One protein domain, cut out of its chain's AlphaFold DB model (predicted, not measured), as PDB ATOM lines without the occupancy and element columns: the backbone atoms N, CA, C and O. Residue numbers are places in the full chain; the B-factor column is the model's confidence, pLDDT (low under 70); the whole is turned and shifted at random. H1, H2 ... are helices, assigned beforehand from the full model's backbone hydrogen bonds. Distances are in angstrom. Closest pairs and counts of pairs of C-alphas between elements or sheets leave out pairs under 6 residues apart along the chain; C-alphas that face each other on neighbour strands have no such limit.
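What this domain is: This is residues 54 to 122 and 132 to 151 of the 151 residues of an uncharacterized protein of Klugiella xanthotipulae (UniProt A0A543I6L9). One long helix, H3, makes the long axis, with H1 and H2 packed on its first end and H5 crossing it. Residues 101 to 110 of H3 and 112 to 118 stick out. The printed part has 89 residues with five named helices, H1 to H5, and no named strand: all helix. It is only just loose, close to extended, with a radius of gyration of the C-alphas of 18.0 A and spans of 61 by 29 by 18 A.

Where its parts are: Find C-alpha 57 at (-24.739, -46.854, -14.003); from there H1 runs to residue 67, 15.4 A. Next come H2, residues 73 to 77, 6.3 A; H3, residues 84 to 112, 42.3 A; and H4, residues 116 to 119, 5.2 A. H5, residues 137 to 148, 16.7 A, ends at C-alpha 148, (-25.886, -35.718, -17.460).

How they stand to each other: Look at H3, the hub. Its residues 85 to 89 alone touch H1, at a steep tilt of 61 degrees, opposite ways; the closest C-alphas, Asp 58 and Glu 85, are 4.9 A apart. Its residues 86 to 90 alone touch H2, closest at C-alphas Ile 76 and Ala 86, 5.5 A. Its residues 92 to 96 alone touch residues 140 to 144 of H5, about perpendicular at 85 degrees, closest at C-alphas Gly 96 and Ile 143, 5.8 A. H4 is apart from H3. Every O i to N i+4 pair is within hydrogen-bond range in H1, H2, H3 and H5; H4 is too short for one.

The domain as a whole: The farthest C-alphas, Leu 68 and Phe 117, are 61.1 A apart. Residues 123 to 131 are cut out, with 24.1 A between C-alphas 122 and 132. Of the links printed whole, none is long. The model's pLDDT is under 70 at residues 109 to 122 and 132 to 151.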
ATOM      1  N   ASP A  54     -31.035 -44.344 -10.510       91.50
ATOM      2  CA  ASP A  54     -31.303 -42.908 -10.460       91.50
ATOM      3  C   ASP A  54     -30.004 -42.108 -10.258       91.50
ATOM      4  O   ASP A  54     -29.947 -40.916 -10.524       91.50
ATOM      5  N   TRP A  55     -28.954 -42.767  -9.754       85.12
ATOM      6  CA  TRP A  55     -27.639 -42.184  -9.472       85.12
ATOM      7  C   TRP A  55     -26.590 -42.552 -10.530       85.12
ATOM      8  O   TRP A  55     -25.396 -42.339 -10.327       85.12
ATOM      9  N   GLY A  56     -27.017 -43.138 -11.647       91.25
ATOM     10  CA  GLY A  56     -26.142 -43.545 -12.738       91.25
ATOM     11  C   GLY A  56     -25.698 -45.009 -12.679       91.25
ATOM     12  O   GLY A  56     -25.907 -45.741 -11.706       91.25
ATOM     13  N   ALA A  57     -25.092 -45.453 -13.782       93.50
ATOM     14  CA  ALA A  57     -24.739 -46.854 -14.003       93.50
ATOM     15  C   ALA A  57     -23.639 -47.357 -13.054       93.50
ATOM     16  O   ALA A  57     -23.733 -48.484 -12.569       93.50
ATOM     17  N   ASP A  58     -22.646 -46.520 -12.740       94.50
ATOM     18  CA  ASP A  58     -21.550 -46.889 -11.836       94.50
ATOM     19  C   ASP A  58     -22.068 -47.184 -10.424       94.50
ATOM     20  O   ASP A  58     -21.735 -48.214  -9.838       94.50
ATOM     21  N   TRP A  59     -22.958 -46.335  -9.902       96.06
ATOM     22  CA  TRP A  59     -23.595 -46.556  -8.605       96.06
ATOM     23  C   TRP A  59     -24.478 -47.802  -8.584       96.06
ATOM     24  O   TRP A  59     -24.488 -48.508  -7.577       96.06
ATOM     25  N   ARG A  60     -25.177 -48.115  -9.681       97.19
ATOM     26  CA  ARG A  60     -25.960 -49.355  -9.791       97.19
ATOM     27  C   ARG A  60     -25.066 -50.591  -9.705       97.19
ATOM     28  O   ARG A  60     -25.371 -51.519  -8.956       97.19
ATOM     29  N   THR A  61     -23.944 -50.589 -10.423       97.69
ATOM     30  CA  THR A  61     -22.951 -51.672 -10.371       97.69
ATOM     31  C   THR A  61     -22.348 -51.809  -8.974       97.69
ATOM     32  O   THR A  61     -22.291 -52.912  -8.429       97.69
ATOM     33  N   LEU A  62     -21.943 -50.693  -8.360       97.38
ATOM     34  CA  LEU A  62     -21.396 -50.686  -7.002       97.38
ATOM     35  C   LEU A  62     -22.422 -51.154  -5.972       97.38
ATOM     36  O   LEU A  62     -22.061 -51.918  -5.086       97.38
ATOM     37  N   GLN A  63     -23.699 -50.791  -6.113       97.62
ATOM     38  CA  GLN A  63     -24.745 -51.278  -5.218       97.62
ATOM     39  C   GLN A  63     -24.906 -52.796  -5.298       97.62
ATOM     40  O   GLN A  63     -25.040 -53.434  -4.261       97.62
ATOM     41  N   GLY A  64     -24.808 -53.391  -6.489       97.62
ATOM     42  CA  GLY A  64     -24.777 -54.850  -6.622       97.62
ATOM     43  C   GLY A  64     -23.593 -55.485  -5.883       97.62
ATOM     44  O   GLY A  64     -23.739 -56.527  -5.250       97.62
ATOM     45  N   ARG A  65     -22.422 -54.838  -5.899       98.12
ATOM     46  CA  ARG A  65     -21.232 -55.302  -5.163       98.12
ATOM     47  C   ARG A  65     -21.367 -55.116  -3.649       98.12
ATOM     48  O   ARG A  65     -20.916 -55.984  -2.906       98.12
ATOM     49  N   ILE A  66     -22.005 -54.034  -3.203       96.75
ATOM     50  CA  ILE A  66     -22.349 -53.791  -1.794       96.75
ATOM     51  C   ILE A  66     -23.337 -54.854  -1.305       96.75
ATOM     52  O   ILE A  66     -23.114 -55.461  -0.263       96.75
ATOM     53  N   ASP A  67     -24.378 -55.149  -2.088       97.00
ATOM     54  CA  ASP A  67     -25.377 -56.177  -1.766       97.00
ATOM     55  C   ASP A  67     -24.744 -57.577  -1.638       97.00
ATOM     56  O   ASP A  67     -25.186 -58.398  -0.837       97.00
ATOM     57  N   LEU A  68     -23.681 -57.844  -2.406       97.81
ATOM     58  CA  LEU A  68     -22.881 -59.073  -2.340       97.81
ATOM     59  C   LEU A  68     -21.736 -59.010  -1.316       97.81
ATOM     60  O   LEU A  68     -20.922 -59.933  -1.256       97.81
ATOM     61  N   ASN A  69     -21.647 -57.931  -0.533       97.00
ATOM     62  CA  ASN A  69     -20.620 -57.696   0.480       97.00
ATOM     63  C   ASN A  69     -19.175 -57.778  -0.068       97.00
ATOM     64  O   ASN A  69     -18.243 -58.176   0.633       97.00
ATOM     65  N   GLN A  70     -18.993 -57.423  -1.344       97.25
ATOM     66  CA  GLN A  70     -17.703 -57.391  -2.048       97.25
ATOM     67  C   GLN A  70     -16.982 -56.043  -1.896       97.25
ATOM     68  O   GLN A  70     -15.813 -55.915  -2.255       97.25
ATOM     69  N   THR A  71     -17.703 -55.024  -1.439       97.44
ATOM     70  CA  THR A  71     -17.209 -53.694  -1.080       97.44
ATOM     71  C   THR A  71     -18.244 -53.012  -0.182       97.44
ATOM     72  O   THR A  71     -19.334 -53.550   0.024       97.44
ATOM     73  N   SER A  72     -17.929 -51.827   0.326       93.94
ATOM     74  CA  SER A  72     -18.834 -50.976   1.092       93.94
ATOM     75  C   SER A  72     -18.822 -49.543   0.553       93.94
ATOM     76  O   SER A  72     -17.902 -49.133  -0.158       93.94
ATOM     77  N   ALA A  73     -19.839 -48.752   0.908       90.31
ATOM     78  CA  ALA A  73     -19.836 -47.318   0.612       90.31
ATOM     79  C   ALA A  73     -18.589 -46.628   1.199       90.31
ATOM     80  O   ALA A  73     -17.962 -45.805   0.536       90.31
ATOM     81  N   GLU A  74     -18.175 -47.031   2.404       89.44
ATOM     82  CA  GLU A  74     -16.972 -46.529   3.069       89.44
ATOM     83  C   GLU A  74     -15.693 -46.852   2.281       89.44
ATOM     84  O   GLU A  74     -14.881 -45.955   2.040       89.44
ATOM     85  N   ASP A  75     -15.539 -48.084   1.789       90.69
ATOM     86  CA  ASP A  75     -14.401 -48.468   0.942       90.69
ATOM     87  C   ASP A  75     -14.348 -47.645  -0.351       90.69
ATOM     88  O   ASP A  75     -13.269 -47.263  -0.819       90.69
ATOM     89  N   ILE A  76     -15.513 -47.346  -0.934       92.81
ATOM     90  CA  ILE A  76     -15.623 -46.511  -2.130       92.81
ATOM     91  C   ILE A  76     -15.171 -45.084  -1.822       92.81
ATOM     92  O   ILE A  76     -14.352 -44.558  -2.576       92.81
ATOM     93  N   TYR A  77     -15.650 -44.461  -0.742       88.19
ATOM     94  CA  TYR A  77     -15.295 -43.080  -0.395       88.19
ATOM     95  C   TYR A  77     -13.832 -42.936   0.027       88.19
ATOM     96  O   TYR A  77     -13.143 -42.037  -0.457       88.19
ATOM     97  N   ASN A  78     -13.332 -43.863   0.847       88.12
ATOM     98  CA  ASN A  78     -11.955 -43.856   1.349       88.12
ATOM     99  C   ASN A  78     -10.926 -44.300   0.299       88.12
ATOM    100  O   ASN A  78      -9.721 -44.247   0.533       88.12
ATOM    101  N   GLY A  79     -11.385 -44.723  -0.880       91.19
ATOM    102  CA  GLY A  79     -10.511 -45.090  -1.987       91.19
ATOM    103  C   GLY A  79      -9.926 -46.496  -1.903       91.19
ATOM    104  O   GLY A  79      -9.074 -46.818  -2.730       91.19
ATOM    105  N   LEU A  80     -10.400 -47.321  -0.965       94.38
ATOM    106  CA  LEU A  80     -10.028 -48.729  -0.810       94.38
ATOM    107  C   LEU A  80     -10.619 -49.588  -1.937       94.38
ATOM    108  O   LEU A  80      -9.984 -50.533  -2.398       94.38
ATOM    109  N   ASP A  81     -11.788 -49.208  -2.464       95.75
ATOM    110  CA  ASP A  81     -12.287 -49.767  -3.717       95.75
ATOM    111  C   ASP A  81     -11.577 -49.112  -4.919       95.75
ATOM    112  O   ASP A  81     -11.759 -47.927  -5.255       95.75
ATOM    113  N   HIS A  82     -10.742 -49.919  -5.576       96.94
ATOM    114  CA  HIS A  82      -9.955 -49.556  -6.753       96.94
ATOM    115  C   HIS A  82     -10.615 -49.945  -8.085       96.94
ATOM    116  O   HIS A  82      -9.962 -49.904  -9.130       96.94
ATOM    117  N   SER A  83     -11.886 -50.328  -8.093       97.69
ATOM    118  CA  SER A  83     -12.631 -50.583  -9.325       97.69
ATOM    119  C   SER A  83     -12.774 -49.316 -10.191       97.69
ATOM    120  O   SER A  83     -12.695 -48.186  -9.684       97.69
ATOM    121  N   PRO A  84     -12.943 -49.465 -11.519       97.81
ATOM    122  CA  PRO A  84     -13.245 -48.345 -12.408       97.81
ATOM    123  C   PRO A  84     -14.472 -47.540 -11.974       97.81
ATOM    124  O   PRO A  84     -14.403 -46.309 -11.978       97.81
ATOM    125  N   GLU A  85     -15.528 -48.224 -11.539       96.69
ATOM    126  CA  GLU A  85     -16.799 -47.643 -11.110       96.69
ATOM    127  C   GLU A  85     -16.604 -46.813  -9.835       96.69
ATOM    128  O   GLU A  85     -17.012 -45.654  -9.779       96.69
ATOM    129  N   ALA A  86     -15.884 -47.339  -8.834       96.12
ATOM    130  CA  ALA A  86     -15.600 -46.599  -7.601       96.12
ATOM    131  C   ALA A  86     -14.754 -45.344  -7.865       96.12
ATOM    132  O   ALA A  86     -14.995 -44.281  -7.286       96.12
ATOM    133  N   ARG A  87     -13.780 -45.422  -8.784       96.44
ATOM    134  CA  ARG A  87     -13.018 -44.239  -9.215       96.44
ATOM    135  C   ARG A  87     -13.896 -43.214  -9.928       96.44
ATOM    136  O   ARG A  87     -13.684 -42.020  -9.731       96.44
ATOM    137  N   ALA A  88     -14.812 -43.656 -10.786       93.38
ATOM    138  CA  ALA A  88     -15.712 -42.772 -11.517       93.38
ATOM    139  C   ALA A  88     -16.657 -42.035 -10.567       93.38
ATOM    140  O   ALA A  88     -16.697 -40.807 -10.593       93.38
ATOM    141  N   VAL A  89     -17.272 -42.764  -9.635       92.94
ATOM    142  CA  VAL A  89     -18.092 -42.196  -8.562       92.94
ATOM    143  C   VAL A  89     -17.316 -41.171  -7.737       92.94
ATOM    144  O   VAL A  89     -17.779 -40.044  -7.574       92.94
ATOM    145  N   ARG A  90     -16.101 -41.494  -7.268       93.44
ATOM    146  CA  ARG A  90     -15.280 -40.525  -6.517       93.44
ATOM    147  C   ARG A  90     -14.965 -39.263  -7.323       93.44
ATOM    148  O   ARG A  90     -14.985 -38.168  -6.765       93.44
ATOM    149  N   ARG A  91     -14.679 -39.392  -8.625       91.12
ATOM    150  CA  ARG A  91     -14.457 -38.228  -9.500       91.12
ATOM    151  C   ARG A  91     -15.711 -37.371  -9.622       91.12
ATOM    152  O   ARG A  91     -15.599 -36.159  -9.465       91.12
ATOM    153  N   ALA A  92     -16.870 -37.985  -9.853       87.31
ATOM    154  CA  ALA A  92     -18.145 -37.280  -9.956       87.31
ATOM    155  C   ALA A  92     -18.479 -36.526  -8.658       87.31
ATOM    156  O   ALA A  92     -18.804 -35.340  -8.693       87.31
ATOM    157  N   ILE A  93     -18.279 -37.165  -7.501       84.81
ATOM    158  CA  ILE A  93     -18.442 -36.528  -6.185       84.81
ATOM    159  C   ILE A  93     -17.501 -35.326  -6.037       84.81
ATOM    160  O   ILE A  93     -17.935 -34.244  -5.642       84.81
ATOM    161  N   GLY A  94     -16.218 -35.493  -6.371       83.25
ATOM    162  CA  GLY A  94     -15.230 -34.416  -6.278       83.25
ATOM    163  C   GLY A  94     -15.556 -33.226  -7.185       83.25
ATOM    164  O   GLY A  94     -15.439 -32.076  -6.762       83.25
ATOM    165  N   GLN A  95     -16.013 -33.494  -8.411       82.69
ATOM    166  CA  GLN A  95     -16.472 -32.465  -9.347       82.69
ATOM    167  C   GLN A  95     -17.693 -31.727  -8.807       82.69
ATOM    168  O   GLN A  95     -17.706 -30.496  -8.798       82.69
ATOM    169  N   GLY A  96     -18.680 -32.459  -8.291       77.38
ATOM    170  CA  GLY A  96     -19.874 -31.845  -7.736       77.38
ATOM    171  C   GLY A  96     -19.580 -30.959  -6.530       77.38
ATOM    172  O   GLY A  96     -20.061 -29.829  -6.462       77.38
ATOM    173  N   LEU A  97     -18.703 -31.402  -5.627       78.88
ATOM    174  CA  LEU A  97     -18.278 -30.586  -4.490       78.88
ATOM    175  C   LEU A  97     -17.562 -29.301  -4.937       78.88
ATOM    176  O   LEU A  97     -17.808 -28.229  -4.379       78.88
ATOM    177  N   ALA A  98     -16.701 -29.388  -5.954       76.81
ATOM    178  CA  ALA A  98     -16.021 -28.223  -6.512       76.81
ATOM    179  C   ALA A  98     -17.013 -27.220  -7.126       76.81
ATOM    180  O   ALA A  98     -16.888 -26.017  -6.888       76.81
ATOM    181  N   MET A  99     -18.025 -27.705  -7.853       75.75
ATOM    182  CA  MET A  99     -19.082 -26.867  -8.431       75.75
ATOM    183  C   MET A  99     -19.916 -26.173  -7.355       75.75
ATOM    184  O   MET A  99     -20.122 -24.963  -7.427       75.75
ATOM    185  N   THR A 100     -20.345 -26.907  -6.328       75.00
ATOM    186  CA  THR A 100     -21.105 -26.343  -5.205       75.00
ATOM    187  C   THR A 100     -20.302 -25.268  -4.480       75.00
ATOM    188  O   THR A 100     -20.822 -24.185  -4.208       75.00
ATOM    189  N   ARG A 101     -19.008 -25.512  -4.231       75.88
ATOM    190  CA  ARG A 101     -18.117 -24.517  -3.622       75.88
ATOM    191  C   ARG A 101     -17.986 -23.262  -4.484       75.88
ATOM    192  O   ARG A 101     -18.070 -22.157  -3.954       75.88
ATOM    193  N   ALA A 102     -17.800 -23.418  -5.794       75.62
ATOM    194  CA  ALA A 102     -17.718 -22.290  -6.718       75.62
ATOM    195  C   ALA A 102     -19.024 -21.478  -6.741       75.62
ATOM    196  O   ALA A 102     -18.986 -20.252  -6.680       75.62
ATOM    197  N   ALA A 103     -20.178 -22.150  -6.749       76.50
ATOM    198  CA  ALA A 103     -21.485 -21.498  -6.711       76.50
ATOM    199  C   ALA A 103     -21.716 -20.722  -5.403       76.50
ATOM    200  O   ALA A 103     -22.249 -19.616  -5.436       76.50
ATOM    201  N   MET A 104     -21.292 -21.268  -4.258       75.12
ATOM    202  CA  MET A 104     -21.375 -20.576  -2.966       75.12
ATOM    203  C   MET A 104     -20.508 -19.312  -2.935       75.12
ATOM    204  O   MET A 104     -20.979 -18.266  -2.496       75.12
ATOM    205  N   LEU A 105     -19.273 -19.387  -3.441       78.19
ATOM    206  CA  LEU A 105     -18.380 -18.227  -3.518       78.19
ATOM    207  C   LEU A 105     -18.949 -17.136  -4.430       78.19
ATOM    208  O   LEU A 105     -19.018 -15.983  -4.020       78.19
ATOM    209  N   ALA A 106     -19.447 -17.506  -5.614       74.12
ATOM    210  CA  ALA A 106     -20.062 -16.559  -6.540       74.12
ATOM    211  C   ALA A 106     -21.304 -15.871  -5.942       74.12
ATOM    212  O   ALA A 106     -21.516 -14.680  -6.156       74.12
ATOM    213  N   ARG A 107     -22.117 -16.599  -5.160       71.75
ATOM    214  CA  ARG A 107     -23.254 -16.014  -4.428       71.75
ATOM    215  C   ARG A 107     -22.794 -15.009  -3.376       71.75
ATOM    216  O   ARG A 107     -23.344 -13.916  -3.320       71.75
ATOM    217  N   HIS A 108     -21.779 -15.357  -2.590       71.50
ATOM    218  CA  HIS A 108     -21.233 -14.468  -1.565       71.50
ATOM    219  C   HIS A 108     -20.612 -13.199  -2.173       71.50
ATOM    220  O   HIS A 108     -20.784 -12.106  -1.641       71.50
ATOM    221  N   GLU A 109     -19.917 -13.316  -3.307       65.94
ATOM    222  CA  GLU A 109     -19.395 -12.164  -4.054       65.94
ATOM    223  C   GLU A 109     -20.519 -11.276  -4.606       65.94
ATOM    224  O   GLU A 109     -20.448 -10.055  -4.485       65.94
ATOM    225  N   ALA A 110     -21.579 -11.873  -5.159       67.50
ATOM    226  CA  ALA A 110     -22.738 -11.134  -5.650       67.50
ATOM    227  C   ALA A 110     -23.485 -10.400  -4.523       67.50
ATOM    228  O   ALA A 110     -23.910  -9.264  -4.715       67.50
ATOM    229  N   GLU A 111     -23.609 -11.015  -3.345       61.66
ATOM    230  CA  GLU A 111     -24.222 -10.406  -2.160       61.66
ATOM    231  C   GLU A 111     -23.365  -9.263  -1.593       61.66
ATOM    232  O   GLU A 111     -23.891  -8.209  -1.236       61.66
ATOM    233  N   ALA A 112     -22.038  -9.421  -1.580       63.31
ATOM    234  CA  ALA A 112     -21.108  -8.368  -1.172       63.31
ATOM    235  C   ALA A 112     -21.066  -7.179  -2.152       63.31
ATOM    236  O   ALA A 112     -20.694  -6.075  -1.757       63.31
ATOM    237  N   ALA A 113     -21.442  -7.393  -3.416       61.78
ATOM    238  CA  ALA A 113     -21.512  -6.358  -4.447       61.78
ATOM    239  C   ALA A 113     -22.814  -5.530  -4.413       61.78
ATOM    240  O   ALA A 113     -22.927  -4.552  -5.155       61.78
ATOM    241  N   VAL A 114     -23.792  -5.890  -3.570       60.88
ATOM    242  CA  VAL A 114     -25.009  -5.090  -3.367       60.88
ATOM    243  C   VAL A 114     -24.664  -3.846  -2.544       60.88
ATOM    244  O   VAL A 114     -24.167  -3.945  -1.422       60.88
ATOM    245  N   ASP A 115     -24.937  -2.665  -3.102       57.69
ATOM    246  CA  ASP A 115     -24.664  -1.382  -2.451       57.69
ATOM    247  C   ASP A 115     -25.384  -1.270  -1.083       57.69
ATOM    248  O   ASP A 115     -26.576  -1.609  -1.001       57.69
ATOM    249  N   PRO A 116     -24.709  -0.773  -0.020       55.94
ATOM    250  CA  PRO A 116     -25.265  -0.685   1.330       55.94
ATOM    251  C   PRO A 116     -26.602   0.059   1.433       55.94
ATOM    252  O   PRO A 116     -27.397  -0.287   2.303       55.94
ATOM    253  N   PHE A 117     -26.889   1.034   0.560       51.47
ATOM    254  CA  PHE A 117     -28.161   1.773   0.577       51.47
ATOM    255  C   PHE A 117     -29.341   0.957   0.035       51.47
ATOM    256  O   PHE A 117     -30.491   1.260   0.346       51.47
ATOM    257  N   THR A 118     -29.082  -0.098  -0.740       55.00
ATOM    258  CA  THR A 118     -30.111  -1.025  -1.249       55.00
ATOM    259  C   THR A 118     -30.401  -2.181  -0.288       55.00
ATOM    260  O   THR A 118     -31.385  -2.900  -0.467       55.00
ATOM    261  N   ARG A 119     -29.561  -2.364   0.741       49.09
ATOM    262  CA  ARG A 119     -29.627  -3.485   1.691       49.09
ATOM    263  C   ARG A 119     -30.863  -3.419   2.599       49.09
ATOM    264  O   ARG A 119     -31.485  -4.451   2.840       49.09
ATOM    265  N   ASP A 120     -31.270  -2.215   3.003       45.81
ATOM    266  CA  ASP A 120     -32.371  -1.982   3.956       45.81
ATOM    267  C   ASP A 120     -33.777  -2.295   3.401       45.81
ATOM    268  O   ASP A 120     -34.709  -2.483   4.178       45.81
ATOM    269  N   ILE A 121     -33.957  -2.405   2.078       47.00
ATOM    270  CA  ILE A 121     -35.258  -2.770   1.475       47.00
ATOM    271  C   ILE A 121     -35.400  -4.295   1.315       47.00
ATOM    272  O   ILE A 121     -36.514  -4.810   1.270       47.00
ATOM    273  N   ALA A 122     -34.289  -5.037   1.284       40.44
ATOM    274  CA  ALA A 122     -34.280  -6.485   1.054       40.44
ATOM    275  C   ALA A 122     -34.144  -7.325   2.339       40.44
ATOM    276  O   ALA A 122     -34.105  -8.549   2.263       40.44
ATOM    277  N   ALA A 132     -26.269 -26.288   8.763       30.64
ATOM    278  CA  ALA A 132     -26.114 -27.589   9.442       30.64
ATOM    279  C   ALA A 132     -26.295 -28.845   8.562       30.64
ATOM    280  O   ALA A 132     -26.081 -29.951   9.048       30.64
ATOM    281  N   LEU A 133     -26.668 -28.746   7.279       33.66
ATOM    282  CA  LEU A 133     -27.024 -29.934   6.484       33.66
ATOM    283  C   LEU A 133     -26.530 -29.841   5.034       33.66
ATOM    284  O   LEU A 133     -27.316 -29.639   4.117       33.66
ATOM    285  N   VAL A 134     -25.226 -30.021   4.803       39.47
ATOM    286  CA  VAL A 134     -24.691 -30.239   3.440       39.47
ATOM    287  C   VAL A 134     -23.820 -31.497   3.401       39.47
ATOM    288  O   VAL A 134     -22.715 -31.515   2.880       39.47
ATOM    289  N   TYR A 135     -24.342 -32.577   3.974       43.16
ATOM    290  CA  TYR A 135     -24.018 -33.943   3.568       43.16
ATOM    291  C   TYR A 135     -25.335 -34.700   3.486       43.16
ATOM    292  O   TYR A 135     -25.697 -35.474   4.365       43.16
ATOM    293  N   ARG A 136     -26.106 -34.413   2.441       44.41
ATOM    294  CA  ARG A 136     -27.246 -35.241   2.074       44.41
ATOM    295  C   ARG A 136     -27.041 -35.666   0.634       44.41
ATOM    296  O   ARG A 136     -26.867 -34.823  -0.243       44.41
ATOM    297  N   GLU A 137     -27.025 -36.974   0.411       48.41
ATOM    298  CA  GLU A 137     -26.773 -37.609  -0.888       48.41
ATOM    299  C   GLU A 137     -27.744 -37.145  -2.000       48.41
ATOM    300  O   GLU A 137     -27.482 -37.333  -3.184       48.41
ATOM    301  N   GLU A 138     -28.829 -36.459  -1.635       44.47
ATOM    302  CA  GLU A 138     -29.737 -35.754  -2.546       44.47
ATOM    303  C   GLU A 138     -29.028 -34.691  -3.401       44.47
ATOM    304  O   GLU A 138     -29.277 -34.635  -4.603       44.47
ATOM    305  N   LEU A 139     -28.076 -33.930  -2.842       49.59
ATOM    306  CA  LEU A 139     -27.299 -32.950  -3.618       49.59
ATOM    307  C   LEU A 139     -26.367 -33.628  -4.627       49.59
ATOM    308  O   LEU A 139     -26.160 -33.104  -5.716       49.59
ATOM    309  N   LEU A 140     -25.829 -34.810  -4.307       55.03
ATOM    310  CA  LEU A 140     -25.003 -35.571  -5.252       55.03
ATOM    311  C   LEU A 140     -25.840 -36.084  -6.430       55.03
ATOM    312  O   LEU A 140     -25.367 -36.067  -7.564       55.03
ATOM    313  N   CYS A 141     -27.090 -36.477  -6.176       49.53
ATOM    314  CA  CYS A 141     -28.038 -36.876  -7.214       49.53
ATOM    315  C   CYS A 141     -28.433 -35.693  -8.116       49.53
ATOM    316  O   CYS A 141     -28.482 -35.833  -9.338       49.53
ATOM    317  N   GLU A 142     -28.670 -34.516  -7.534       46.09
ATOM    318  CA  GLU A 142     -29.008 -33.302  -8.285       46.09
ATOM    319  C   GLU A 142     -27.832 -32.830  -9.152       46.09
ATOM    320  O   GLU A 142     -28.011 -32.548 -10.339       46.09
ATOM    321  N   ILE A 143     -26.610 -32.864  -8.614       50.12
ATOM    322  CA  ILE A 143     -25.394 -32.533  -9.363       50.12
ATOM    323  C   ILE A 143     -25.145 -33.543 -10.491       50.12
ATOM    324  O   ILE A 143     -24.868 -33.126 -11.615       50.12
ATOM    325  N   GLN A 144     -25.303 -34.849 -10.247       54.09
ATOM    326  CA  GLN A 144     -25.153 -35.854 -11.306       54.09
ATOM    327  C   GLN A 144     -26.195 -35.658 -12.420       54.09
ATOM    328  O   GLN A 144     -25.844 -35.692 -13.596       54.09
ATOM    329  N   SER A 145     -27.444 -35.336 -12.069       53.72
ATOM    330  CA  SER A 145     -28.498 -35.039 -13.053       53.72
ATOM    331  C   SER A 145     -28.220 -33.782 -13.893       53.72
ATOM    332  O   SER A 145     -28.696 -33.664 -15.022       53.72
ATOM    333  N   GLU A 146     -27.488 -32.810 -13.339       44.62
ATOM    334  CA  GLU A 146     -27.091 -31.580 -14.027       44.62
ATOM    335  C   GLU A 146     -25.874 -31.819 -14.934       44.62
ATOM    336  O   GLU A 146     -25.795 -31.226 -16.009       44.62
ATOM    337  N   ILE A 147     -24.963 -32.717 -14.544       51.72
ATOM    338  CA  ILE A 147     -23.847 -33.175 -15.386       51.72
ATOM    339  C   ILE A 147     -24.384 -33.948 -16.598       51.72
ATOM    340  O   ILE A 147     -24.031 -33.613 -17.727       51.72
ATOM    341  N   ASP A 148     -25.299 -34.898 -16.387       58.31
ATOM    342  CA  ASP A 148     -25.886 -35.718 -17.460       58.31
ATOM    343  C   ASP A 148     -26.747 -34.895 -18.441       58.31
ATOM    344  O   ASP A 148     -26.904 -35.277 -19.594       58.31
ATOM    345  N   ARG A 149     -27.292 -33.746 -18.012       49.44
ATOM    346  CA  ARG A 149     -28.038 -32.811 -18.881       49.44
ATOM    347  C   ARG A 149     -27.150 -31.909 -19.743       49.44
ATOM    348  O   ARG A 149     -27.660 -31.292 -20.675       49.44
ATOM    349  N   ARG A 150     -25.868 -31.756 -19.396       49.09
ATOM    350  CA  ARG A 150     -24.925 -30.847 -20.075       49.09
ATOM    351  C   ARG A 150     -23.899 -31.568 -20.955       49.09
ATOM    352  O   ARG A 150     -23.160 -30.882 -21.661       49.09
ATOM    353  N   GLY A 151     -23.836 -32.898 -20.885       38.31
ATOM    354  CA  GLY A 151     -23.094 -33.763 -21.812       38.31
ATOM    355  C   GLY A 151     -23.964 -34.225 -22.970       38.31
ATOM    356  O   GLY A 151     -23.385 -34.447 -24.055       38.31
TER     357      GLY A 151